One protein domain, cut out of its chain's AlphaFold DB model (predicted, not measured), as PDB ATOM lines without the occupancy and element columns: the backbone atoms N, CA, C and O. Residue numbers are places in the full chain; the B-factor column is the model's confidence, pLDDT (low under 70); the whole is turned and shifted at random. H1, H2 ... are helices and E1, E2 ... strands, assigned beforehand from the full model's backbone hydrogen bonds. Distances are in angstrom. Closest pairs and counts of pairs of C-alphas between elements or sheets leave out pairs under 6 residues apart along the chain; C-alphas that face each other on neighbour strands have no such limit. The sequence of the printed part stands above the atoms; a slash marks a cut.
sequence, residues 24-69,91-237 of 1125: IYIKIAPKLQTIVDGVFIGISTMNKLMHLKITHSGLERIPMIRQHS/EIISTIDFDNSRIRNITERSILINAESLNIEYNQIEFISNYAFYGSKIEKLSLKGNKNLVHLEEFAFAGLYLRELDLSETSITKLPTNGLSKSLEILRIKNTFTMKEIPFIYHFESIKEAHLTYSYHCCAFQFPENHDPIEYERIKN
ATOM      1  N   ILE A  24      82.455 224.018 265.366       86.81
ATOM      2  CA  ILE A  24      81.859 225.355 265.258       86.81
ATOM      3  C   ILE A  24      82.911 226.302 264.670       86.81
ATOM      4  O   ILE A  24      84.012 226.424 265.208       86.81
ATOM      5  N   TYR A  25      82.556 226.998 263.587       89.94
ATOM      6  CA  TYR A  25      83.400 228.007 262.942       89.94
ATOM      7  C   TYR A  25      82.629 229.320 262.783       89.94
ATOM      8  O   TYR A  25      81.792 229.455 261.894       89.94
ATOM      9  N   ILE A  26      82.948 230.305 263.617       89.25
ATOM     10  CA  ILE A  26      82.522 231.697 263.471       89.25
ATOM     11  C   ILE A  26      83.741 232.477 262.976       89.25
ATOM     12  O   ILE A  26      84.802 232.454 263.598       89.25
ATOM     13  N   LYS A  27      83.615 233.141 261.827       89.00
ATOM     14  CA  LYS A  27      84.702 233.912 261.211       89.00
ATOM     15  C   LYS A  27      84.181 235.261 260.735       89.00
ATOM     16  O   LYS A  27      83.088 235.331 260.177       89.00
ATOM     17  N   ILE A  28      84.991 236.306 260.897       88.06
ATOM     18  CA  ILE A  28      84.710 237.663 260.391       88.06
ATOM     19  C   ILE A  28      83.386 238.219 260.961       88.06
ATOM     20  O   ILE A  28      82.517 238.720 260.242       88.06
ATOM     21  N   ALA A  29      83.257 238.140 262.290       89.56
ATOM     22  CA  ALA A  29      82.110 238.607 263.072       89.56
ATOM     23  C   ALA A  29      82.482 239.840 263.935       89.56
ATOM     24  O   ALA A  29      82.455 239.771 265.167       89.56
ATOM     25  N   PRO A  30      82.846 240.993 263.334       88.50
ATOM     26  CA  PRO A  30      83.412 242.147 264.048       88.50
ATOM     27  C   PRO A  30      82.428 242.862 264.990       88.50
ATOM     28  O   PRO A  30      82.836 243.763 265.720       88.50
ATOM     29  N   LYS A  31      81.140 242.494 264.959       88.88
ATOM     30  CA  LYS A  31      80.087 243.038 265.831       88.88
ATOM     31  C   LYS A  31      79.720 242.121 267.006       88.88
ATOM     32  O   LYS A  31      79.016 242.570 267.904       88.88
ATOM     33  N   LEU A  32      80.215 240.881 267.023       90.06
ATOM     34  CA  LEU A  32      80.018 239.930 268.116       90.06
ATOM     35  C   LEU A  32      80.963 240.303 269.266       90.06
ATOM     36  O   LEU A  32      82.101 239.844 269.302       90.06
ATOM     37  N   GLN A  33      80.518 241.196 270.153       87.56
ATOM     38  CA  GLN A  33      81.331 241.738 271.258       87.56
ATOM     39  C   GLN A  33      81.365 240.831 272.494       87.56
ATOM     40  O   GLN A  33      82.348 240.818 273.235       87.56
ATOM     41  N   THR A  34      80.302 240.055 272.696       86.62
ATOM     42  CA  THR A  34      80.124 239.124 273.813       86.62
ATOM     43  C   THR A  34      79.345 237.907 273.340       86.62
ATOM     44  O   THR A  34      78.357 238.043 272.619       86.62
ATOM     45  N   ILE A  35      79.746 236.725 273.796       86.00
ATOM     46  CA  ILE A  35      78.934 235.508 273.720       86.00
ATOM     47  C   ILE A  35      78.288 235.349 275.093       86.00
ATOM     48  O   ILE A  35      78.982 235.462 276.102       86.00
ATOM     49  N   VAL A  36      76.970 235.155 275.134       82.81
ATOM     50  CA  VAL A  36      76.221 235.069 276.394       82.81
ATOM     51  C   VAL A  36      76.545 233.750 277.098       82.81
ATOM     52  O   VAL A  36      76.676 232.706 276.450       82.81
ATOM     53  N   ASP A  37      76.658 233.782 278.423       76.00
ATOM     54  CA  ASP A  37      76.801 232.563 279.213       76.00
ATOM     55  C   ASP A  37      75.617 231.623 278.948       76.00
ATOM     56  O   ASP A  37      74.458 232.035 278.900       76.00
ATOM     57  N   GLY A  38      75.919 230.346 278.720       72.69
ATOM     58  CA  GLY A  38      74.920 229.341 278.357       72.69
ATOM     59  C   GLY A  38      74.800 229.025 276.863       72.69
ATOM     60  O   GLY A  38      74.207 228.005 276.526       72.69
ATOM     61  N   VAL A  39      75.423 229.787 275.955       79.88
ATOM     62  CA  VAL A  39      75.455 229.451 274.509       79.88
ATOM     63  C   VAL A  39      76.012 228.040 274.244       79.88
ATOM     64  O   VAL A  39      75.522 227.338 273.363       79.88
ATOM     65  N   PHE A  40      76.995 227.595 275.035       76.50
ATOM     66  CA  PHE A  40      77.626 226.271 274.913       76.50
ATOM     67  C   PHE A  40      77.097 225.213 275.906       76.50
ATOM     68  O   PHE A  40      77.656 224.114 275.987       76.50
ATOM     69  N   ILE A  41      76.020 225.503 276.651       67.94
ATOM     70  CA  ILE A  41      75.312 224.482 277.445       67.94
ATOM     71  C   ILE A  41      74.704 223.437 276.493       67.94
ATOM     72  O   ILE A  41      74.311 223.739 275.368       67.94
ATOM     73  N   GLY A  42      74.704 222.174 276.920       57.75
ATOM     74  CA  GLY A  42      74.297 221.028 276.102       57.75
ATOM     75  C   GLY A  42      75.444 220.414 275.292       57.75
ATOM     76  O   GLY A  42      75.555 219.191 275.241       57.75
ATOM     77  N   ILE A  43      76.375 221.211 274.751       61.28
ATOM     78  CA  ILE A  43      77.554 220.650 274.056       61.28
ATOM     79  C   ILE A  43      78.473 219.920 275.048       61.28
ATOM     80  O   ILE A  43      78.951 218.819 274.773       61.28
ATOM     81  N   SER A  44      78.668 220.504 276.234       52.47
ATOM     82  CA  SER A  44      79.492 219.945 277.317       52.47
ATOM     83  C   SER A  44      79.013 218.587 277.845       52.47
ATOM     84  O   SER A  44      79.790 217.889 278.487       52.47
ATOM     85  N   THR A  45      77.768 218.199 277.556       52.19
ATOM     86  CA  THR A  45      77.174 216.899 277.908       52.19
ATOM     87  C   THR A  45      77.236 215.854 276.790       52.19
ATOM     88  O   THR A  45      76.785 214.731 276.997       52.19
ATOM     89  N   MET A  46      77.755 216.194 275.600       51.62
ATOM     90  CA  MET A  46      77.739 215.298 274.428       51.62
ATOM     91  C   MET A  46      79.122 215.015 273.820       51.62
ATOM     92  O   MET A  46      79.186 214.398 272.757       51.62
ATOM     93  N   ASN A  47      80.196 215.428 274.505       57.41
ATOM     94  CA  ASN A  47      81.629 215.102 274.333       57.41
ATOM     95  C   ASN A  47      82.310 215.310 272.959       57.41
ATOM     96  O   ASN A  47      83.531 215.385 272.903       57.41
ATOM     97  N   LYS A  48      81.572 215.418 271.852       62.19
ATOM     98  CA  LYS A  48      82.107 215.273 270.483       62.19
ATOM     99  C   LYS A  48      82.695 216.542 269.859       62.19
ATOM    100  O   LYS A  48      83.155 216.478 268.720       62.19
ATOM    101  N   LEU A  49      82.649 217.694 270.534       70.56
ATOM    102  CA  LEU A  49      83.151 218.948 269.967       70.56
ATOM    103  C   LEU A  49      84.684 218.923 269.904       70.56
ATOM    104  O   LEU A  49      85.353 219.127 270.911       70.56
ATOM    105  N   MET A  50      85.229 218.715 268.708       75.75
ATOM    106  CA  MET A  50      86.671 218.711 268.468       75.75
ATOM    107  C   MET A  50      87.207 220.113 268.161       75.75
ATOM    108  O   MET A  50      88.265 220.490 268.657       75.75
ATOM    109  N   HIS A  51      86.467 220.919 267.390       84.38
ATOM    110  CA  HIS A  51      86.940 222.235 266.941       84.38
ATOM    111  C   HIS A  51      85.969 223.368 267.296       84.38
ATOM    112  O   HIS A  51      84.813 223.367 266.875       84.38
ATOM    113  N   LEU A  52      86.460 224.389 267.994       87.12
ATOM    114  CA  LEU A  52      85.758 225.650 268.229       87.12
ATOM    115  C   LEU A  52      86.638 226.809 267.767       87.12
ATOM    116  O   LEU A  52      87.644 227.112 268.402       87.12
ATOM    117  N   LYS A  53      86.264 227.474 266.673       89.75
ATOM    118  CA  LYS A  53      86.994 228.643 266.169       89.75
ATOM    119  C   LYS A  53      86.077 229.854 266.073       89.75
ATOM    120  O   LYS A  53      85.056 229.791 265.394       89.75
ATOM    121  N   ILE A  54      86.453 230.944 266.734       90.56
ATOM    122  CA  ILE A  54      85.754 232.232 266.741       90.56
ATOM    123  C   ILE A  54      86.797 233.316 266.471       90.56
ATOM    124  O   ILE A  54      87.341 233.912 267.397       90.56
ATOM    125  N   THR A  55      87.118 233.527 265.193       91.44
ATOM    126  CA  THR A  55      88.261 234.361 264.786       91.44
ATOM    127  C   THR A  55      87.841 235.589 263.984       91.44
ATOM    128  O   THR A  55      86.783 235.607 263.340       91.44
ATOM    129  N   HIS A  56      88.672 236.636 264.015       91.06
ATOM    130  CA  HIS A  56      88.373 237.933 263.387       91.06
ATOM    131  C   HIS A  56      87.045 238.512 263.915       91.06
ATOM    132  O   HIS A  56      86.124 238.832 263.153       91.06
ATOM    133  N   SER A  57      86.911 238.563 265.244       91.50
ATOM    134  CA  SER A  57      85.656 238.862 265.941       91.50
ATOM    135  C   SER A  57      85.715 240.167 266.748       91.50
ATOM    136  O   SER A  57      86.783 240.724 267.002       91.50
ATOM    137  N   GLY A  58      84.552 240.679 267.157       88.88
ATOM    138  CA  GLY A  58      84.460 241.840 268.051       88.88
ATOM    139  C   GLY A  58      84.736 241.527 269.527       88.88
ATOM    140  O   GLY A  58      84.648 242.439 270.346       88.88
ATOM    141  N   LEU A  59      85.013 240.264 269.864       90.69
ATOM    142  CA  LEU A  59      84.837 239.685 271.194       90.69
ATOM    143  C   LEU A  59      85.823 240.252 272.222       90.69
ATOM    144  O   LEU A  59      87.029 240.126 272.035       90.69
ATOM    145  N   GLU A  60      85.326 240.833 273.319       88.75
ATOM    146  CA  GLU A  60      86.167 241.505 274.329       88.75
ATOM    147  C   GLU A  60      86.578 240.616 275.519       88.75
ATOM    148  O   GLU A  60      87.470 240.981 276.292       88.75
ATOM    149  N   ARG A  61      85.941 239.449 275.678       86.12
ATOM    150  CA  ARG A  61      86.184 238.479 276.760       86.12
ATOM    151  C   ARG A  61      86.082 237.046 276.242       86.12
ATOM    152  O   ARG A  61      85.247 236.761 275.389       86.12
ATOM    153  N   ILE A  62      86.890 236.143 276.793       85.06
ATOM    154  CA  ILE A  62      86.802 234.699 276.516       85.06
ATOM    155  C   ILE A  62      85.427 234.184 276.983       85.06
ATOM    156  O   ILE A  62      85.003 234.545 278.084       85.06
ATOM    157  N   PRO A  63      84.712 233.370 276.183       80.88
ATOM    158  CA  PRO A  63      83.410 232.843 276.572       80.88
ATOM    159  C   PRO A  63      83.561 231.733 277.615       80.88
ATOM    160  O   PRO A  63      84.510 230.948 277.555       80.88
ATOM    161  N   MET A  64      82.602 231.608 278.537       72.62
ATOM    162  CA  MET A  64      82.642 230.563 279.562       72.62
ATOM    163  C   MET A  64      82.405 229.166 278.968       72.62
ATOM    164  O   MET A  64      81.275 228.692 278.843       72.62
ATOM    165  N   ILE A  65      83.496 228.479 278.636       71.06
ATOM    166  CA  ILE A  65      83.497 227.076 278.217       71.06
ATOM    167  C   ILE A  65      83.810 226.226 279.447       71.06
ATOM    168  O   ILE A  65      84.951 226.159 279.894       71.06
ATOM    169  N   ARG A  66      82.779 225.578 279.999       63.22
ATOM    170  CA  ARG A  66      82.908 224.603 281.090       63.22
ATOM    171  C   ARG A  66      82.592 223.202 280.580       63.22
ATOM    172  O   ARG A  66      81.428 222.877 280.337       63.22
ATOM    173  N   GLN A  67      83.607 222.347 280.480       58.12
ATOM    174  CA  GLN A  67      83.386 220.903 280.383       58.12
ATOM    175  C   GLN A  67      82.961 220.378 281.762       58.12
ATOM    176  O   GLN A  67      83.791 220.154 282.641       58.12
ATOM    177  N   HIS A  68      81.654 220.202 281.973       50.72
ATOM    178  CA  HIS A  68      81.124 219.630 283.211       50.72
ATOM    179  C   HIS A  68      81.461 218.134 283.306       50.72
ATOM    180  O   HIS A  68      80.707 217.277 282.851       50.72
ATOM    181  N   SER A  69      82.584 217.804 283.948       39.75
ATOM    182  CA  SER A  69      82.893 216.424 284.327       39.75
ATOM    183  C   SER A  69      81.791 215.888 285.253       39.75
ATOM    184  O   SER A  69      81.544 216.454 286.317       39.75
ATOM    185  N   GLU A  91      87.996 213.023 277.178       54.72
ATOM    186  CA  GLU A  91      88.038 213.377 275.752       54.72
ATOM    187  C   GLU A  91      88.444 214.849 275.556       54.72
ATOM    188  O   GLU A  91      88.006 215.756 276.276       54.72
ATOM    189  N   ILE A  92      89.364 215.065 274.613       57.66
ATOM    190  CA  ILE A  92      90.124 216.307 274.443       57.66
ATOM    191  C   ILE A  92      89.527 217.109 273.281       57.66
ATOM    192  O   ILE A  92      89.357 216.578 272.185       57.66
ATOM    193  N   ILE A  93      89.260 218.402 273.489       64.50
ATOM    194  CA  ILE A  93      88.883 219.321 272.403       64.50
ATOM    195  C   ILE A  93      90.147 219.618 271.578       64.50
ATOM    196  O   ILE A  93      91.045 220.313 272.051       64.50
ATOM    197  N   SER A  94      90.258 219.090 270.357       73.31
ATOM    198  CA  SER A  94      91.505 219.177 269.577       73.31
ATOM    199  C   SER A  94      91.882 220.600 269.138       73.31
ATOM    200  O   SER A  94      93.054 220.900 268.907       73.31
ATOM    201  N   THR A  95      90.944 221.548 269.039       84.00
ATOM    202  CA  THR A  95      91.315 222.967 268.870       84.00
ATOM    203  C   THR A  95      90.264 223.943 269.384       84.00
ATOM    204  O   THR A  95      89.124 223.931 268.921       84.00
ATOM    205  N   ILE A  96      90.691 224.880 270.230       89.31
ATOM    206  CA  ILE A  96      89.973 226.119 270.537       89.31
ATOM    207  C   ILE A  96      90.791 227.308 270.012       89.31
ATOM    208  O   ILE A  96      92.005 227.378 270.201       89.31
ATOM    209  N   ASP A  97      90.141 228.226 269.301       91.69
ATOM    210  CA  ASP A  97      90.804 229.279 268.528       91.69
ATOM    211  C   ASP A  97      90.016 230.597 268.599       91.69
ATOM    212  O   ASP A  97      88.887 230.684 268.114       91.69
ATOM    213  N   PHE A  98      90.621 231.613 269.212       92.62
ATOM    214  CA  PHE A  98      90.080 232.965 269.399       92.62
ATOM    215  C   PHE A  98      90.927 234.042 268.696       92.62
ATOM    216  O   PHE A  98      90.857 235.224 269.049       92.62
ATOM    217  N   ASP A  99      91.739 233.642 267.713       92.25
ATOM    218  CA  ASP A  99      92.633 234.507 266.937       92.25
ATOM    219  C   ASP A  99      91.969 235.795 266.398       92.25
ATOM    220  O   ASP A  99      90.821 235.792 265.937       92.25
ATOM    221  N   ASN A 100      92.715 236.906 266.421       91.75
ATOM    222  CA  ASN A 100      92.284 238.215 265.912       91.75
ATOM    223  C   ASN A 100      90.918 238.671 266.484       91.75
ATOM    224  O   ASN A 100      90.078 239.243 265.785       91.75
ATOM    225  N   SER A 101      90.679 238.396 267.767       89.25
ATOM    226  CA  SER A 101      89.555 238.952 268.532       89.25
ATOM    227  C   SER A 101      90.006 240.191 269.329       89.25
ATOM    228  O   SER A 101      91.161 240.613 269.248       89.25
ATOM    229  N   ARG A 102      89.101 240.836 270.074       92.25
ATOM    230  CA  ARG A 102      89.390 242.062 270.848       92.25
ATOM    231  C   ARG A 102      89.547 241.792 272.346       92.25
ATOM    232  O   ARG A 102      89.276 242.671 273.164       92.25
ATOM    233  N   ILE A 103      89.958 240.578 272.715       92.38
ATOM    234  CA  ILE A 103      90.034 240.149 274.113       92.38
ATOM    235  C   ILE A 103      91.112 240.971 274.814       92.38
ATOM    236  O   ILE A 103      92.241 241.030 274.330       92.38
ATOM    237  N   ARG A 104      90.760 241.604 275.942       90.19
ATOM    238  CA  ARG A 104      91.669 242.513 276.672       90.19
ATOM    239  C   ARG A 104      92.242 241.942 277.967       90.19
ATOM    240  O   ARG A 104      93.306 242.368 278.395       90.19
ATOM    241  N   ASN A 105      91.561 240.988 278.596       88.50
ATOM    242  CA  ASN A 105      91.964 240.417 279.882       88.50
ATOM    243  C   ASN A 105      91.596 238.934 279.963       88.50
ATOM    244  O   ASN A 105      90.537 238.537 279.471       88.50
ATOM    245  N   ILE A 106      92.430 238.147 280.646       90.06
ATOM    246  CA  ILE A 106      92.099 236.781 281.073       90.06
ATOM    247  C   ILE A 106      92.021 236.771 282.603       90.06
ATOM    248  O   ILE A 106      93.036 236.922 283.280       90.06
ATOM    249  N   THR A 107      90.810 236.632 283.143       87.31
ATOM    250  CA  THR A 107      90.536 236.676 284.590       87.31
ATOM    251  C   THR A 107      90.654 235.297 285.243       87.31
ATOM    252  O   THR A 107      90.625 234.278 284.547       87.31
ATOM    253  N   GLU A 108      90.721 235.254 286.579       85.12
ATOM    254  CA  GLU A 108      90.715 234.011 287.368       85.12
ATOM    255  C   GLU A 108      89.636 233.019 286.884       85.12
ATOM    256  O   GLU A 108      88.483 233.402 286.670       85.12
ATOM    257  N   ARG A 109      90.020 231.740 286.722       80.50
ATOM    258  CA  ARG A 109      89.150 230.597 286.364       80.50
ATOM    259  C   ARG A 109      88.232 230.828 285.150       80.50
ATOM    260  O   ARG A 109      87.208 230.155 285.014       80.50
ATOM    261  N   SER A 110      88.594 231.749 284.255       76.88
ATOM    262  CA  SER A 110      87.856 231.996 283.008       76.88
ATOM    263  C   SER A 110      88.006 230.853 281.997       76.88
ATOM    264  O   SER A 110      87.134 230.672 281.148       76.88
ATOM    265  N   ILE A 111      89.072 230.051 282.115       81.94
ATOM    266  CA  ILE A 111      89.389 228.935 281.219       81.94
ATOM    267  C   ILE A 111      89.455 227.635 282.036       81.94
ATOM    268  O   ILE A 111      90.372 227.444 282.839       81.94
ATOM    269  N   LEU A 112      88.493 226.732 281.807       82.62
ATOM    270  CA  LEU A 112      88.422 225.397 282.420       82.62
ATOM    271  C   LEU A 112      88.129 224.333 281.347       82.62
ATOM    272  O   LEU A 112      86.981 223.923 281.147       82.62
ATOM    273  N   ILE A 113      89.179 223.925 280.629       82.00
ATOM    274  CA  ILE A 113      89.106 223.048 279.450       82.00
ATOM    275  C   ILE A 113      90.165 221.936 279.471       82.00
ATOM    276  O   ILE A 113      91.254 222.092 280.019       82.00
ATOM    277  N   ASN A 114      89.859 220.835 278.791       84.50
ATOM    278  CA  ASN A 114      90.775 219.779 278.381       84.50
ATOM    279  C   ASN A 114      90.909 219.843 276.849       84.50
ATOM    280  O   ASN A 114      89.987 219.448 276.129       84.50
ATOM    281  N   ALA A 115      92.018 220.394 276.350       85.62
ATOM    282  CA  ALA A 115      92.212 220.710 274.936       85.62
ATOM    283  C   ALA A 115      93.626 220.377 274.426       85.62
ATOM    284  O   ALA A 115      94.603 220.422 275.167       85.62
ATOM    285  N   GLU A 116      93.750 220.075 273.137       88.06
ATOM    286  CA  GLU A 116      95.051 219.858 272.488       88.06
ATOM    287  C   GLU A 116      95.707 221.208 272.165       88.06
ATOM    288  O   GLU A 116      96.883 221.424 272.436       88.06
ATOM    289  N   SER A 117      94.929 222.169 271.663       91.31
ATOM    290  CA  SER A 117      95.416 223.511 271.346       91.31
ATOM    291  C   SER A 117      94.407 224.585 271.749       91.31
ATOM    292  O   SER A 117      93.234 224.503 271.385       91.31
ATOM    293  N   LEU A 118      94.876 225.605 272.476       93.19
ATOM    294  CA  LEU A 118      94.175 226.863 272.734       93.19
ATOM    295  C   LEU A 118      94.997 228.019 272.149       93.19
ATOM    296  O   LEU A 118      96.075 228.337 272.653       93.19
ATOM    297  N   ASN A 119      94.476 228.663 271.107       94.75
ATOM    298  CA  ASN A 119      95.129 229.794 270.444       94.75
ATOM    299  C   ASN A 119      94.333 231.078 270.689       94.75
ATOM    300  O   ASN A 119      93.135 231.136 270.415       94.75
ATOM    301  N   ILE A 120      94.998 232.110 271.205       94.19
ATOM    302  CA  ILE A 120      94.430 233.434 271.502       94.19
ATOM    303  C   ILE A 120      95.368 234.502 270.912       94.19
ATOM    304  O   ILE A 120      95.799 235.445 271.579       94.19
ATOM    305  N   GLU A 121      95.761 234.296 269.653       95.06
ATOM    306  CA  GLU A 121      96.769 235.113 268.975       95.06
ATOM    307  C   GLU A 121      96.228 236.488 268.543       95.06
ATOM    308  O   GLU A 121      95.021 236.676 268.372       95.06
ATOM    309  N   TYR A 122      97.136 237.463 268.417       95.31
ATOM    310  CA  TYR A 122      96.909 238.843 267.940       95.31
ATOM    311  C   TYR A 122      95.685 239.555 268.548       95.31
ATOM    312  O   TYR A 122      95.052 240.399 267.912       95.31
ATOM    313  N   ASN A 123      95.360 239.218 269.796       95.12
ATOM    314  CA  ASN A 123      94.335 239.883 270.588       95.12
ATOM    315  C   ASN A 123      94.905 241.155 271.257       95.12
ATOM    316  O   ASN A 123      96.042 241.571 271.012       95.12
ATOM    317  N   GLN A 124      94.093 241.813 272.087       93.69
ATOM    318  CA  GLN A 124      94.439 243.064 272.769       93.69
ATOM    319  C   GLN A 124      94.761 242.843 274.254       93.69
ATOM    320  O   GLN A 124      94.549 243.746 275.059       93.69
ATOM    321  N   ILE A 125      95.239 241.648 274.632       94.62
ATOM    322  CA  ILE A 125      95.388 241.274 276.043       94.62
ATOM    323  C   ILE A 125      96.439 242.166 276.709       94.62
ATOM    324  O   ILE A 125      97.566 242.249 276.232       94.62
ATOM    325  N   GLU A 126      96.067 242.806 277.816       92.19
ATOM    326  CA  GLU A 126      96.931 243.649 278.653       92.19
ATOM    327  C   GLU A 126      97.483 242.864 279.861       92.19
ATOM    328  O   GLU A 126      98.642 243.039 280.255       92.19
ATOM    329  N   PHE A 127      96.664 241.964 280.422       92.75
ATOM    330  CA  PHE A 127      96.898 241.299 281.706       92.75
ATOM    331  C   PHE A 127      96.289 239.884 281.776       92.75
ATOM    332  O   PHE A 127      95.233 239.604 281.194       92.75
ATOM    333  N   ILE A 128      96.953 238.994 282.524       95.06
ATOM    334  CA  ILE A 128      96.473 237.644 282.866       95.06
ATOM    335  C   ILE A 128      96.551 237.459 284.385       95.06
ATOM    336  O   ILE A 128      97.639 237.519 284.963       95.06
ATOM    337  N   SER A 129      95.396 237.211 285.003       93.94
ATOM    338  CA  SER A 129      95.247 237.065 286.453       93.94
ATOM    339  C   SER A 129      95.736 235.717 286.992       93.94
ATOM    340  O   SER A 129      95.799 234.719 286.272       93.94
ATOM    341  N   ASN A 130      95.993 235.670 288.300       93.69
ATOM    342  CA  ASN A 130      96.216 234.452 289.071       93.69
ATOM    343  C   ASN A 130      95.116 233.409 288.800       93.69
ATOM    344  O   ASN A 130      93.935 233.742 288.682       93.69
ATOM    345  N   TYR A 131      95.505 232.134 288.703       92.25
ATOM    346  CA  TYR A 131      94.596 230.996 288.515       92.25
ATOM    347  C   TYR A 131      93.676 231.096 287.275       92.25
ATOM    348  O   TYR A 131      92.649 230.417 287.205       92.25
ATOM    349  N   ALA A 132      94.033 231.906 286.269       91.12
ATOM    350  CA  ALA A 132      93.275 232.089 285.024       91.12
ATOM    351  C   ALA A 132      92.933 230.768 284.307       91.12
ATOM    352  O   ALA A 132      91.817 230.599 283.808       91.12
ATOM    353  N   PHE A 133      93.885 229.830 284.312       91.31
ATOM    354  CA  PHE A 133      93.803 228.516 283.666       91.31
ATOM    355  C   PHE A 133      93.661 227.349 284.669       91.31
ATOM    356  O   PHE A 133      93.887 226.193 284.305       91.31
ATOM    357  N   TYR A 134      93.353 227.619 285.943       90.12
ATOM    358  CA  TYR A 134      93.402 226.607 287.007       90.12
ATOM    359  C   TYR A 134      92.440 225.436 286.751       90.12
ATOM    360  O   TYR A 134      91.237 225.629 286.576       90.12
ATOM    361  N   GLY A 135      92.972 224.212 286.771       84.81
ATOM    362  CA  GLY A 135      92.229 222.984 286.481       84.81
ATOM    363  C   GLY A 135      92.123 222.649 284.990       84.81
ATOM    364  O   GLY A 135      91.576 221.599 284.657       84.81
ATOM    365  N   SER A 136      92.647 223.494 284.096       86.56
ATOM    366  CA  SER A 136      92.742 223.174 282.670       86.56
ATOM    367  C   SER A 136      93.904 222.227 282.362       86.56
ATOM    368  O   SER A 136      94.946 222.220 283.022       86.56
ATOM    369  N   LYS A 137      93.741 221.467 281.283       88.88
ATOM    370  CA  LYS A 137      94.771 220.638 280.660       88.88
ATOM    371  C   LYS A 137      94.837 221.020 279.188       88.88
ATOM    372  O   LYS A 137      93.896 220.767 278.444       88.88
ATOM    373  N   ILE A 138      95.917 221.674 278.781       90.31
ATOM    374  CA  ILE A 138      96.088 222.219 277.433       90.31
ATOM    375  C   ILE A 138      97.413 221.682 276.904       90.31
ATOM    376  O   ILE A 138      98.423 221.852 277.568       90.31
ATOM    377  N   GLU A 139      97.475 221.032 275.745       91.00
ATOM    378  CA  GLU A 139      98.781 220.609 275.216       91.00
ATOM    379  C   GLU A 139      99.581 221.812 274.679       91.00
ATOM    380  O   GLU A 139     100.702 222.041 275.136       91.00
ATOM    381  N   LYS A 140      98.977 222.656 273.836       94.81
ATOM    382  CA  LYS A 140      99.571 223.891 273.299       94.81
ATOM    383  C   LYS A 140      98.750 225.135 273.650       94.81
ATOM    384  O   LYS A 140      97.592 225.240 273.247       94.81
ATOM    385  N   LEU A 141      99.366 226.114 274.311       95.69
ATOM    386  CA  LEU A 141      98.800 227.442 274.573       95.69
ATOM    387  C   LEU A 141      99.567 228.500 273.771       95.69
ATOM    388  O   LEU A 141     100.745 228.742 274.036       95.69
ATOM    389  N   SER A 142      98.893 229.158 272.824       97.00
ATOM    390  CA  SER A 142      99.453 230.297 272.089       97.00
ATOM    391  C   SER A 142      98.788 231.606 272.505       97.00
ATOM    392  O   SER A 142      97.586 231.803 272.321       97.00
ATOM    393  N   LEU A 143      99.593 232.518 273.046       96.25
ATOM    394  CA  LEU A 143      99.263 233.910 273.370       96.25
ATOM    395  C   LEU A 143     100.024 234.877 272.440       96.25
ATOM    396  O   LEU A 143     100.193 236.061 272.752       96.25
ATOM    397  N   LYS A 144     100.501 234.375 271.294       96.44
ATOM    398  CA  LYS A 144     101.369 235.093 270.362       96.44
ATOM    399  C   LYS A 144     100.766 236.424 269.894       96.44
ATOM    400  O   LYS A 144      99.579 236.523 269.599       96.44
ATOM    401  N   GLY A 145     101.592 237.462 269.769       95.19
ATOM    402  CA  GLY A 145     101.204 238.726 269.129       95.19
ATOM    403  C   GLY A 145     100.352 239.664 269.987       95.19
ATOM    404  O   GLY A 145     100.000 240.746 269.514       95.19
ATOM    405  N   ASN A 146     100.056 239.300 271.240       96.06
ATOM    406  CA  ASN A 146      99.422 240.179 272.225       96.06
ATOM    407  C   ASN A 146     100.418 241.252 272.702       96.06
ATOM    408  O   ASN A 146     100.999 241.167 273.783       96.06
ATOM    409  N   LYS A 147     100.639 242.276 271.873       93.50
ATOM    410  CA  LYS A 147     101.657 243.324 272.094       93.50
ATOM    411  C   LYS A 147     101.389 244.213 273.310       93.50
ATOM    412  O   LYS A 147     102.321 244.846 273.798       93.50
ATOM    413  N   ASN A 148     100.159 244.230 273.819       94.69
ATOM    414  CA  ASN A 148      99.798 244.940 275.046       94.69
ATOM    415  C   ASN A 148     100.095 244.127 276.320       94.69
ATOM    416  O   ASN A 148     100.067 244.695 277.410       94.69
ATOM    417  N   LEU A 149     100.389 242.825 276.209       95.50
ATOM    418  CA  LEU A 149     100.550 241.943 277.362       95.50
ATOM    419  C   LEU A 149     101.903 242.213 278.015       95.50
ATOM    420  O   LEU A 149     102.935 241.791 277.493       95.50
ATOM    421  N   VAL A 150     101.887 242.932 279.139       91.50
ATOM    422  CA  VAL A 150     103.088 243.313 279.912       91.50
ATOM    423  C   VAL A 150     103.169 242.554 281.238       91.50
ATOM    424  O   VAL A 150     104.264 242.183 281.672       91.50
ATOM    425  N   HIS A 151     102.020 242.303 281.872       89.19
ATOM    426  CA  HIS A 151     101.939 241.757 283.225       89.19
ATOM    427  C   HIS A 151     101.248 240.387 283.258       89.19
ATOM    428  O   HIS A 151     100.098 240.231 282.847       89.19
ATOM    429  N   LEU A 152     101.974 239.408 283.797       94.50
ATOM    430  CA  LEU A 152     101.493 238.081 284.171       94.50
ATOM    431  C   LEU A 152     101.591 237.982 285.696       94.50
ATOM    432  O   LEU A 152     102.661 238.263 286.242       94.50
ATOM    433  N   GLU A 153     100.515 237.607 286.387       94.25
ATOM    434  CA  GLU A 153     100.585 237.409 287.841       94.25
ATOM    435  C   GLU A 153     101.355 236.135 288.228       94.25
ATOM    436  O   GLU A 153     101.477 235.189 287.447       94.25
ATOM    437  N   GLU A 154     101.868 236.098 289.460       92.38
ATOM    438  CA  GLU A 154     102.764 235.045 289.957       92.38
ATOM    439  C   GLU A 154     102.173 233.626 289.867       92.38
ATOM    440  O   GLU A 154     102.917 232.667 289.654       92.38
ATOM    441  N   PHE A 155     100.848 233.486 289.962       93.50
ATOM    442  CA  PHE A 155     100.120 232.220 289.859       93.50
ATOM    443  C   PHE A 155      99.238 232.136 288.601       93.50
ATOM    444  O   PHE A 155      98.302 231.337 288.565       93.50
ATOM    445  N   ALA A 156      99.511 232.925 287.552       94.25
ATOM    446  CA  ALA A 156      98.699 232.952 286.326       94.25
ATOM    447  C   ALA A 156      98.511 231.566 285.673       94.25
ATOM    448  O   ALA A 156      97.406 231.215 285.260       94.25
ATOM    449  N   PHE A 157      99.572 230.752 285.647       94.44
ATOM    450  CA  PHE A 157      99.562 229.379 285.123       94.44
ATOM    451  C   PHE A 157      99.423 228.303 286.217       94.44
ATOM    452  O   PHE A 157      99.535 227.111 285.934       94.44
ATOM    453  N   ALA A 158      99.177 228.675 287.477       92.12
ATOM    454  CA  ALA A 158      99.093 227.703 288.561       92.12
ATOM    455  C   ALA A 158      97.872 226.781 288.390       92.12
ATOM    456  O   ALA A 158      96.746 227.240 288.200       92.12
ATOM    457  N   GLY A 159      98.100 225.468 288.476       86.81
ATOM    458  CA  GLY A 159      97.062 224.452 288.275       86.81
ATOM    459  C   GLY A 159      96.710 224.159 286.811       86.81
ATOM    460  O   GLY A 159      95.762 223.414 286.579       86.81
ATOM    461  N   LEU A 160      97.448 224.712 285.845       90.69
ATOM    462  CA  LEU A 160      97.408 224.309 284.437       90.69
ATOM    463  C   LEU A 160      98.391 223.149 284.196       90.69
ATOM    464  O   LEU A 160      99.517 223.183 284.685       90.69
ATOM    465  N   TYR A 161      97.995 222.155 283.400       91.19
ATOM    466  CA  TYR A 161      98.929 221.213 282.768       91.19
ATOM    467  C   TYR A 161      99.177 221.658 281.321       91.19
ATOM    468  O   TYR A 161      98.219 221.720 280.549       91.19
ATOM    469  N   LEU A 162     100.432 221.971 280.971       93.38
ATOM    470  CA  LEU A 162     100.836 222.550 279.677       93.38
ATOM    471  C   LEU A 162     102.108 221.913 279.102       93.38
ATOM    472  O   LEU A 162     103.058 221.754 279.863       93.38
ATOM    473  N   ARG A 163     102.164 221.609 277.791       93.50
ATOM    474  CA  ARG A 163     103.379 221.104 277.105       93.50
ATOM    475  C   ARG A 163     104.101 222.160 276.266       93.50
ATOM    476  O   ARG A 163     105.324 222.245 276.347       93.50
ATOM    477  N   GLU A 164     103.382 222.964 275.485       95.88
ATOM    478  CA  GLU A 164     103.944 224.037 274.652       95.88
ATOM    479  C   GLU A 164     103.321 225.397 275.000       95.88
ATOM    480  O   GLU A 164     102.103 225.557 274.948       95.88
ATOM    481  N   LEU A 165     104.162 226.391 275.302       96.75
ATOM    482  CA  LEU A 165     103.758 227.774 275.582       96.75
ATOM    483  C   LEU A 165     104.382 228.732 274.562       96.75
ATOM    484  O   LEU A 165     105.608 228.830 274.496       96.75
ATOM    485  N   ASP A 166     103.558 229.475 273.817       97.62
ATOM    486  CA  ASP A 166     104.018 230.565 272.946       97.62
ATOM    487  C   ASP A 166     103.565 231.943 273.458       97.62
ATOM    488  O   ASP A 166     102.379 232.270 273.494       97.62
ATOM    489  N   LEU A 167     104.550 232.749 273.854       96.81
ATOM    490  CA  LEU A 167     104.464 234.139 274.313       96.81
ATOM    491  C   LEU A 167     105.263 235.077 273.380       96.81
ATOM    492  O   LEU A 167     105.683 236.167 273.780       96.81
ATOM    493  N   SER A 168     105.519 234.659 272.138       97.44
ATOM    494  CA  SER A 168     106.235 235.462 271.139       97.44
ATOM    495  C   SER A 168     105.447 236.713 270.732       97.44
ATOM    496  O   SER A 168     104.219 236.712 270.699       97.44
ATOM    497  N   GLU A 169     106.151 237.783 270.365       95.94
ATOM    498  CA  GLU A 169     105.568 239.074 269.961       95.94
ATOM    499  C   GLU A 169     104.647 239.710 271.032       95.94
ATOM    500  O   GLU A 169     103.728 240.463 270.703       95.94
ATOM    501  N   THR A 170     104.903 239.419 272.312       96.75
ATOM    502  CA  THR A 170     104.289 240.083 273.479       96.75
ATOM    503  C   THR A 170     105.234 241.143 274.072       96.75
ATOM    504  O   THR A 170     106.349 241.323 273.579       96.75
ATOM    505  N   SER A 171     104.806 241.841 275.131       95.94
ATOM    506  CA  SER A 171     105.597 242.869 275.835       95.94
ATOM    507  C   SER A 171     105.899 242.504 277.300       95.94
ATOM    508  O   SER A 171     106.181 243.379 278.123       95.94
ATOM    509  N   ILE A 172     105.852 241.213 277.650       95.81
ATOM    510  CA  ILE A 172     106.053 240.748 279.029       95.81
ATOM    511  C   ILE A 172     107.477 241.020 279.522       95.81
ATOM    512  O   ILE A 172     108.448 240.890 278.773       95.81
ATOM    513  N   THR A 173     107.609 241.393 280.793       92.44
ATOM    514  CA  THR A 173     108.914 241.691 281.419       92.44
ATOM    515  C   THR A 173     109.481 240.523 282.223       92.44
ATOM    516  O   THR A 173     110.698 240.421 282.371       92.44
ATOM    517  N   LYS A 174     108.614 239.631 282.722       92.56
ATOM    518  CA  LYS A 174     108.947 238.442 283.522       92.56
ATOM    519  C   LYS A 174     108.037 237.271 283.142       92.56
ATOM    520  O   LYS A 174     106.919 237.483 282.679       92.56
ATOM    521  N   LEU A 175     108.512 236.049 283.375       94.06
ATOM    522  CA  LEU A 175     107.759 234.806 283.198       94.06
ATOM    523  C   LEU A 175     107.532 234.143 284.571       94.06
ATOM    524  O   LEU A 175     108.515 233.737 285.193       94.06
ATOM    525  N   PRO A 176     106.286 234.017 285.069       93.50
ATOM    526  CA  PRO A 176     106.006 233.258 286.285       93.50
ATOM    527  C   PRO A 176     106.187 231.755 286.033       93.50
ATOM    528  O   PRO A 176     105.691 231.221 285.042       93.50
ATOM    529  N   THR A 177     106.886 231.060 286.932       90.12
ATOM    530  CA  THR A 177     107.188 229.621 286.802       90.12
ATOM    531  C   THR A 177     106.169 228.711 287.490       90.12
ATOM    532  O   THR A 177     106.137 227.509 287.218       90.12
ATOM    533  N   ASN A 178     105.313 229.253 288.362       89.19
ATOM    534  CA  ASN A 178     104.320 228.475 289.103       89.19
ATOM    535  C   ASN A 178     103.307 227.822 288.150       89.19
ATOM    536  O   ASN A 178     102.588 228.500 287.421       89.19
ATOM    537  N   GLY A 179     103.253 226.487 288.173       85.56
ATOM    538  CA  GLY A 179     102.441 225.672 287.263       85.56
ATOM    539  C   GLY A 179     103.130 225.287 285.950       85.56
ATOM    540  O   GLY A 179     102.759 224.279 285.361       85.56
ATOM    541  N   LEU A 180     104.188 225.991 285.530       90.12
ATOM    542  CA  LEU A 180     104.953 225.626 284.330       90.12
ATOM    543  C   LEU A 180     106.004 224.529 284.584       90.12
ATOM    544  O   LEU A 180     106.460 223.902 283.630       90.12
ATOM    545  N   SER A 181     106.390 224.265 285.840       82.44
ATOM    546  CA  SER A 181     107.579 223.444 286.132       82.44
ATOM    547  C   SER A 181     107.495 221.985 285.674       82.44
ATOM    548  O   SER A 181     108.478 221.458 285.157       82.44
ATOM    549  N   LYS A 182     106.337 221.329 285.839       82.50
ATOM    550  CA  LYS A 182     106.221 219.854 285.795       82.50
ATOM    551  C   LYS A 182     105.841 219.240 284.453       82.50
ATOM    552  O   LYS A 182     105.813 218.017 284.344       82.50
ATOM    553  N   SER A 183     105.464 220.050 283.469       87.81
ATOM    554  CA  SER A 183     104.927 219.542 282.199       87.81
ATOM    555  C   SER A 183     105.396 220.299 280.963       87.81
ATOM    556  O   SER A 183     105.250 219.770 279.863       87.81
ATOM    557  N   LEU A 184     105.931 221.517 281.118       93.06
ATOM    558  CA  LEU A 184     106.307 222.356 279.988       93.06
ATOM    559  C   LEU A 184     107.551 221.787 279.302       93.06
ATOM    560  O   LEU A 184     108.637 221.781 279.875       93.06
ATOM    561  N   GLU A 185     107.386 221.339 278.061       93.69
ATOM    562  CA  GLU A 185     108.451 220.768 277.237       93.69
ATOM    563  C   GLU A 185     109.022 221.792 276.247       93.69
ATOM    564  O   GLU A 185     110.222 221.775 275.967       93.69
ATOM    565  N   ILE A 186     108.174 222.683 275.721       95.62
ATOM    566  CA  ILE A 186     108.523 223.656 274.679       95.62
ATOM    567  C   ILE A 186     108.112 225.066 275.116       95.62
ATOM    568  O   ILE A 186     106.936 225.340 275.358       95.62
ATOM    569  N   LEU A 187     109.071 225.991 275.144       95.88
ATOM    570  CA  LEU A 187     108.840 227.408 275.433       95.88
ATOM    571  C   LEU A 187     109.201 228.275 274.218       95.88
ATOM    572  O   LEU A 187     110.281 228.125 273.645       95.88
ATOM    573  N   ARG A 188     108.324 229.206 273.827       97.19
ATOM    574  CA  ARG A 188     108.567 230.169 272.740       97.19
ATOM    575  C   ARG A 188     108.309 231.604 273.198       97.19
ATOM    576  O   ARG A 188     107.230 231.944 273.665       97.19
ATOM    577  N   ILE A 189     109.334 232.439 273.069       96.38
ATOM    578  CA  ILE A 189     109.411 233.844 273.477       96.38
ATOM    579  C   ILE A 189     110.278 234.566 272.428       96.38
ATOM    580  O   ILE A 189     111.402 234.993 272.700       96.38
ATOM    581  N   LYS A 190     109.806 234.627 271.175       95.25
ATOM    582  CA  LYS A 190     110.498 235.305 270.060       95.25
ATOM    583  C   LYS A 190     110.015 236.751 269.918       95.25
ATOM    584  O   LYS A 190     108.824 237.010 270.028       95.25
ATOM    585  N   ASN A 191     110.913 237.679 269.585       94.31
ATOM    586  CA  ASN A 191     110.633 239.116 269.404       94.31
ATOM    587  C   ASN A 191     110.082 239.851 270.652       94.31
ATOM    588  O   ASN A 191     109.547 240.952 270.530       94.31
ATOM    589  N   THR A 192     110.238 239.280 271.848       94.38
ATOM    590  CA  THR A 192     109.761 239.812 273.138       94.38
ATOM    591  C   THR A 192     110.911 240.553 273.836       94.38
ATOM    592  O   THR A 192     111.441 240.122 274.859       94.38
ATOM    593  N   PHE A 193     111.357 241.666 273.244       90.81
ATOM    594  CA  PHE A 193     112.549 242.429 273.674       90.81
ATOM    595  C   PHE A 193     112.419 243.106 275.058       90.81
ATOM    596  O   PHE A 193     113.370 243.698 275.568       90.81
ATOM    597  N   THR A 194     111.241 243.037 275.670       92.56
ATOM    598  CA  THR A 194     110.944 243.478 277.040       92.56
ATOM    599  C   THR A 194     111.440 242.503 278.108       92.56
ATOM    600  O   THR A 194     111.752 242.934 279.219       92.56
ATOM    601  N   MET A 195     111.547 241.206 277.791       92.56
ATOM    602  CA  MET A 195     112.039 240.190 278.719       92.56
ATOM    603  C   MET A 195     113.568 240.139 278.667       92.56
ATOM    604  O   MET A 195     114.158 239.549 277.761       92.56
ATOM    605  N   LYS A 196     114.218 240.770 279.649       89.56
ATOM    606  CA  LYS A 196     115.686 240.785 279.763       89.56
ATOM    607  C   LYS A 196     116.242 239.603 280.547       89.56
ATOM    608  O   LYS A 196     117.306 239.107 280.200       89.56
ATOM    609  N   GLU A 197     115.521 239.130 281.555       88.19
ATOM    610  CA  GLU A 197     115.923 238.021 282.426       88.19
ATOM    611  C   GLU A 197     115.072 236.782 282.120       88.19
ATOM    612  O   GLU A 197     113.876 236.903 281.847       88.19
ATOM    613  N   ILE A 198     115.677 235.595 282.188       90.62
ATOM    614  CA  ILE A 198     114.964 234.311 282.160       90.62
ATOM    615  C   ILE A 198     114.871 233.763 283.599       90.62
ATOM    616  O   ILE A 198     115.813 233.952 284.371       90.62
ATOM    617  N   PRO A 199     113.770 233.103 284.012       90.25
ATOM    618  CA  PRO A 199     113.713 232.456 285.323       90.25
ATOM    619  C   PRO A 199     114.774 231.360 285.487       90.25
ATOM    620  O   PRO A 199     115.259 230.794 284.508       90.25
ATOM    621  N   PHE A 200     115.112 231.034 286.736       86.81
ATOM    622  CA  PHE A 200     116.109 230.010 287.049       86.81
ATOM    623  C   PHE A 200     115.740 228.648 286.435       86.81
ATOM    624  O   PHE A 200     114.631 228.153 286.626       86.81
ATOM    625  N   ILE A 201     116.668 228.038 285.687       86.25
ATOM    626  CA  ILE A 201     116.337 226.936 284.765       86.25
ATOM    627  C   ILE A 201     115.826 225.667 285.458       86.25
ATOM    628  O   ILE A 201     115.025 224.943 284.875       86.25
ATOM    629  N   TYR A 202     116.197 225.431 286.722       81.06
ATOM    630  CA  TYR A 202     115.689 224.297 287.506       81.06
ATOM    631  C   TYR A 202     114.203 224.435 287.884       81.06
ATOM    632  O   TYR A 202     113.596 223.461 288.316       81.06
ATOM    633  N   HIS A 203     113.583 225.605 287.682       84.62
ATOM    634  CA  HIS A 203     112.130 225.759 287.781       84.62
ATOM    635  C   HIS A 203     111.374 225.146 286.586       84.62
ATOM    636  O   HIS A 203     110.148 225.215 286.559       84.62
ATOM    637  N   PHE A 204     112.068 224.559 285.604       87.31
ATOM    638  CA  PHE A 204     111.480 223.871 284.454       87.31
ATOM    639  C   PHE A 204     111.970 222.412 284.404       87.31
ATOM    640  O   PHE A 204     112.886 222.069 283.660       87.31
ATOM    641  N   GLU A 205     111.352 221.539 285.204       84.06
ATOM    642  CA  GLU A 205     111.749 220.133 285.399       84.06
ATOM    643  C   GLU A 205     111.716 219.308 284.092       84.06
ATOM    644  O   GLU A 205     112.481 218.360 283.942       84.06
ATOM    645  N   SER A 206     110.827 219.658 283.150       87.69
ATOM    646  CA  SER A 206     110.544 218.875 281.928       87.69
ATOM    647  C   SER A 206     110.925 219.550 280.600       87.69
ATOM    648  O   SER A 206     110.589 219.018 279.539       87.69
ATOM    649  N   ILE A 207     111.609 220.701 280.617       90.94
ATOM    650  CA  ILE A 207     111.865 221.470 279.388       90.94
ATOM    651  C   ILE A 207     112.869 220.774 278.456       90.94
ATOM    652  O   ILE A 207     113.919 220.286 278.874       90.94
ATOM    653  N   LYS A 208     112.538 220.741 277.162       91.44
ATOM    654  CA  LYS A 208     113.307 220.090 276.088       91.44
ATOM    655  C   LYS A 208     113.760 221.086 275.025       91.44
ATOM    656  O   LYS A 208     114.846 220.926 274.469       91.44
ATOM    657  N   GLU A 209     112.956 222.111 274.744       94.31
ATOM    658  CA  GLU A 209     113.232 223.100 273.699       94.31
ATOM    659  C   GLU A 209     112.822 224.517 274.130       94.31
ATOM    660  O   GLU A 209     111.723 224.745 274.636       94.31
ATOM    661  N   ALA A 210     113.710 225.489 273.914       95.06
ATOM    662  CA  ALA A 210     113.502 226.887 274.270       95.06
ATOM    663  C   ALA A 210     113.838 227.795 273.080       95.06
ATOM    664  O   ALA A 210     114.982 227.869 272.637       95.06
ATOM    665  N   HIS A 211     112.850 228.523 272.566       96.31
ATOM    666  CA  HIS A 211     113.048 229.556 271.554       96.31
ATOM    667  C   HIS A 211     112.880 230.932 272.177       96.31
ATOM    668  O   HIS A 211     111.776 231.306 272.552       96.31
ATOM    669  N   LEU A 212     113.954 231.698 272.245       95.06
ATOM    670  CA  LEU A 212     114.049 232.923 273.025       95.06
ATOM    671  C   LEU A 212     114.435 234.107 272.129       95.06
ATOM    672  O   LEU A 212     114.768 233.945 270.953       95.06
ATOM    673  N   THR A 213     114.366 235.319 272.678       93.19
ATOM    674  CA  THR A 213     114.671 236.553 271.934       93.19
ATOM    675  C   THR A 213     116.160 236.906 271.985       93.19
ATOM    676  O   THR A 213     116.689 237.463 271.024       93.19
ATOM    677  N   TYR A 214     116.857 236.538 273.064       90.62
ATOM    678  CA  TYR A 214     118.275 236.834 273.268       90.62
ATOM    679  C   TYR A 214     119.098 235.552 273.404       90.62
ATOM    680  O   TYR A 214     118.779 234.685 274.213       90.62
ATOM    681  N   SER A 215     120.217 235.461 272.678       88.31
ATOM    682  CA  SER A 215     121.116 234.299 272.748       88.31
ATOM    683  C   SER A 215     121.771 234.117 274.121       88.31
ATOM    684  O   SER A 215     122.135 233.005 274.492       88.31
ATOM    685  N   TYR A 216     121.883 235.195 274.905       88.56
ATOM    686  CA  TYR A 216     122.377 235.147 276.283       88.56
ATOM    687  C   TYR A 216     121.471 234.349 277.228       88.56
ATOM    688  O   TYR A 216     121.980 233.749 278.170       88.56
ATOM    689  N   HIS A 217     120.162 234.246 276.963       91.19
ATOM    690  CA  HIS A 217     119.287 233.380 277.763       91.19
ATOM    691  C   HIS A 217     119.646 231.898 277.607       91.19
ATOM    692  O   HIS A 217     119.515 231.133 278.557       91.19
ATOM    693  N   CYS A 218     120.189 231.494 276.455       92.00
ATOM    694  CA  CYS A 218     120.681 230.131 276.260       92.00
ATOM    695  C   CYS A 218     121.930 229.807 277.096       92.00
ATOM    696  O   CYS A 218     122.174 228.636 277.384       92.00
ATOM    697  N   CYS A 219     122.676 230.815 277.565       90.31
ATOM    698  CA  CYS A 219     123.782 230.605 278.501       90.31
ATOM    699  C   CYS A 219     123.305 230.088 279.866       90.31
ATOM    700  O   CYS A 219     124.034 229.332 280.500       90.31
ATOM    701  N   ALA A 220     122.079 230.419 280.296       89.81
ATOM    702  CA  ALA A 220     121.525 229.963 281.573       89.81
ATOM    703  C   ALA A 220     121.358 228.433 281.638       89.81
ATOM    704  O   ALA A 220     121.582 227.833 282.684       89.81
ATOM    705  N   PHE A 221     121.021 227.798 280.510       88.06
ATOM    706  CA  PHE A 221     120.905 226.338 280.397       88.06
ATOM    707  C   PHE A 221     122.266 225.631 280.314       88.06
ATOM    708  O   PHE A 221     122.364 224.459 280.661       88.06
ATOM    709  N   GLN A 222     123.315 226.325 279.856       85.75
ATOM    710  CA  GLN A 222     124.666 225.765 279.743       85.75
ATOM    711  C   GLN A 222     125.507 225.982 281.015       85.75
ATOM    712  O   GLN A 222     126.336 225.141 281.349       85.75
ATOM    713  N   PHE A 223     125.287 227.094 281.723       86.81
ATOM    714  CA  PHE A 223     126.035 227.512 282.912       86.81
ATOM    715  C   PHE A 223     125.081 227.917 284.056       86.81
ATOM    716  O   PHE A 223     125.094 229.072 284.498       86.81
ATOM    717  N   PRO A 224     124.226 226.999 284.549       85.31
ATOM    718  CA  PRO A 224     123.212 227.320 285.556       85.31
ATOM    719  C   PRO A 224     123.818 227.785 286.886       85.31
ATOM    720  O   PRO A 224     123.250 228.648 287.552       85.31
ATOM    721  N   GLU A 225     125.007 227.280 287.224       85.62
ATOM    722  CA  GLU A 225     125.794 227.683 288.396       85.62
ATOM    723  C   GLU A 225     126.263 229.145 288.357       85.62
ATOM    724  O   GLU A 225     126.446 229.762 289.402       85.62
ATOM    725  N   ASN A 226     126.396 229.729 287.162       85.81
ATOM    726  CA  ASN A 226     126.693 231.149 286.969       85.81
ATOM    727  C   ASN A 226     125.423 232.010 286.830       85.81
ATOM    728  O   ASN A 226     125.508 233.229 286.958       85.81
ATOM    729  N   HIS A 227     124.262 231.407 286.541       87.88
ATOM    730  CA  HIS A 227     123.015 232.135 286.297       87.88
ATOM    731  C   HIS A 227     122.382 232.642 287.602       87.88
ATOM    732  O   HIS A 227     122.191 233.845 287.752       87.88
ATOM    733  N   ASP A 228     122.129 231.756 288.571       87.06
ATOM    734  CA  ASP A 228     121.896 232.157 289.966       87.06
ATOM    735  C   ASP A 228     122.697 231.227 290.892       87.06
ATOM    736  O   ASP A 228     122.251 230.111 291.174       87.06
ATOM    737  N   PRO A 229     123.888 231.655 291.355       86.38
ATOM    738  CA  PRO A 229     124.723 230.843 292.235       86.38
ATOM    739  C   PRO A 229     124.034 230.464 293.553       86.38
ATOM    740  O   PRO A 229     124.298 229.389 294.081       86.38
ATOM    741  N   ILE A 230     123.142 231.314 294.077       87.06
ATOM    742  CA  ILE A 230     122.520 231.125 295.395       87.06
ATOM    743  C   ILE A 230     121.454 230.031 295.308       87.06
ATOM    744  O   ILE A 230     121.463 229.087 296.099       87.06
ATOM    745  N   GLU A 231     120.559 230.121 294.322       84.62
ATOM    746  CA  GLU A 231     119.511 229.110 294.143       84.62
ATOM    747  C   GLU A 231     120.088 227.794 293.580       84.62
ATOM    748  O   GLU A 231     119.611 226.710 293.924       84.62
ATOM    749  N   TYR A 232     121.188 227.859 292.814       84.94
ATOM    750  CA  TYR A 232     121.968 226.681 292.427       84.94
ATOM    751  C   TYR A 232     122.595 225.969 293.633       84.94
ATOM    752  O   TYR A 232     122.431 224.757 293.769       84.94
ATOM    753  N   GLU A 233     123.279 226.689 294.530       84.62
ATOM    754  CA  GLU A 233     123.839 226.099 295.754       84.62
ATOM    755  C   GLU A 233     122.747 225.518 296.653       84.62
ATOM    756  O   GLU A 233     122.898 224.399 297.147       84.62
ATOM    757  N   ARG A 234     121.609 226.205 296.795       83.88
ATOM    758  CA  ARG A 234     120.440 225.693 297.521       83.88
ATOM    759  C   ARG A 234     119.970 224.348 296.960       83.88
ATOM    760  O   ARG A 234     119.872 223.381 297.711       83.88
ATOM    761  N   ILE A 235     119.712 224.258 295.656       79.56
ATOM    762  CA  ILE A 235     119.208 223.034 295.010       79.56
ATOM    763  C   ILE A 235     120.260 221.910 295.014       79.56
ATOM    764  O   ILE A 235     119.938 220.758 295.304       79.56
ATOM    765  N   LYS A 236     121.540 222.242 294.819       79.94
ATOM    766  CA  LYS A 236     122.677 221.324 294.996       79.94
ATOM    767  C   LYS A 236     122.765 220.773 296.426       79.94
ATOM    768  O   LYS A 236     123.087 219.600 296.606       79.94
ATOM    769  N   ASN A 237     122.445 221.581 297.436       77.75
ATOM    770  CA  ASN A 237     122.415 221.161 298.836       77.75
ATOM    771  C   ASN A 237     121.195 220.286 299.165       77.75
ATOM    772  O   ASN A 237     121.347 219.337 299.933       77.75
TER     773      ASN A 237
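Overview. This is residues 24 to 69 and 91 to 237 of the 1125 residues of the protein "Thyroid-stimulating hormone receptor" of Dermatophagoides pteronyssinus (UniProt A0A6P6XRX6). With little regular structure, the chain winds in stacked turns: eight parallel strands, E1 to E8 in order, make one twisted wall, long loops the other sides, and helices H1, H2, H3 follow at the E8 end. The printed part has 193 residues, 59 in named elements, class mixed; it is compact, radius of gyration of the C-alphas 17.5 A, spanning 53 by 33 by 23 A.

Arrangement. Look at E4, residues 114 to 119, and E5, residues 137 to 142: parallel at 5 degrees, with N 118 and O 140 2.8 A apart. Past E6, residues 161 to 166, and E7, residues 186 to 188, comes edge strand E8, residues 209 to 211. H1, residues 217 to 222, only just grazes the sheet, with 5 pairs of C-alphas within 10 A. H2, residues 224 to 227, and H3, residues 229 to 237, only just touch, only at the corner, with 3 pairs within 8 A; the closest C-alphas, Glu 225 and Tyr 232, are 5.6 A apart. H3 has every O i to N i+4 pair within hydrogen-bond range, H1 0 of 2 but 3 of 3 O i to N i+3.

Along the chain. Find C-alpha 24 at (81.859, 225.355, 265.258), where E1, residues 24 to 29, begins; E2, residues 51 to 57, runs 16.7 A, before E3, residues 95 to 97. H3, 11.9 A long, ends at C-alpha 237, (122.415, 221.161, 298.836).

Size, cuts and confidence. The farthest C-alphas, Lys 31 and Asn 237, are 58.0 A apart. Residues 70 to 90 are not printed, a gap of 10.5 A between C-alphas 69 and 91; the strand links printed whole are long. Residues 41 to 48, 66 to 69 and 91 to 93 have pLDDT under 70.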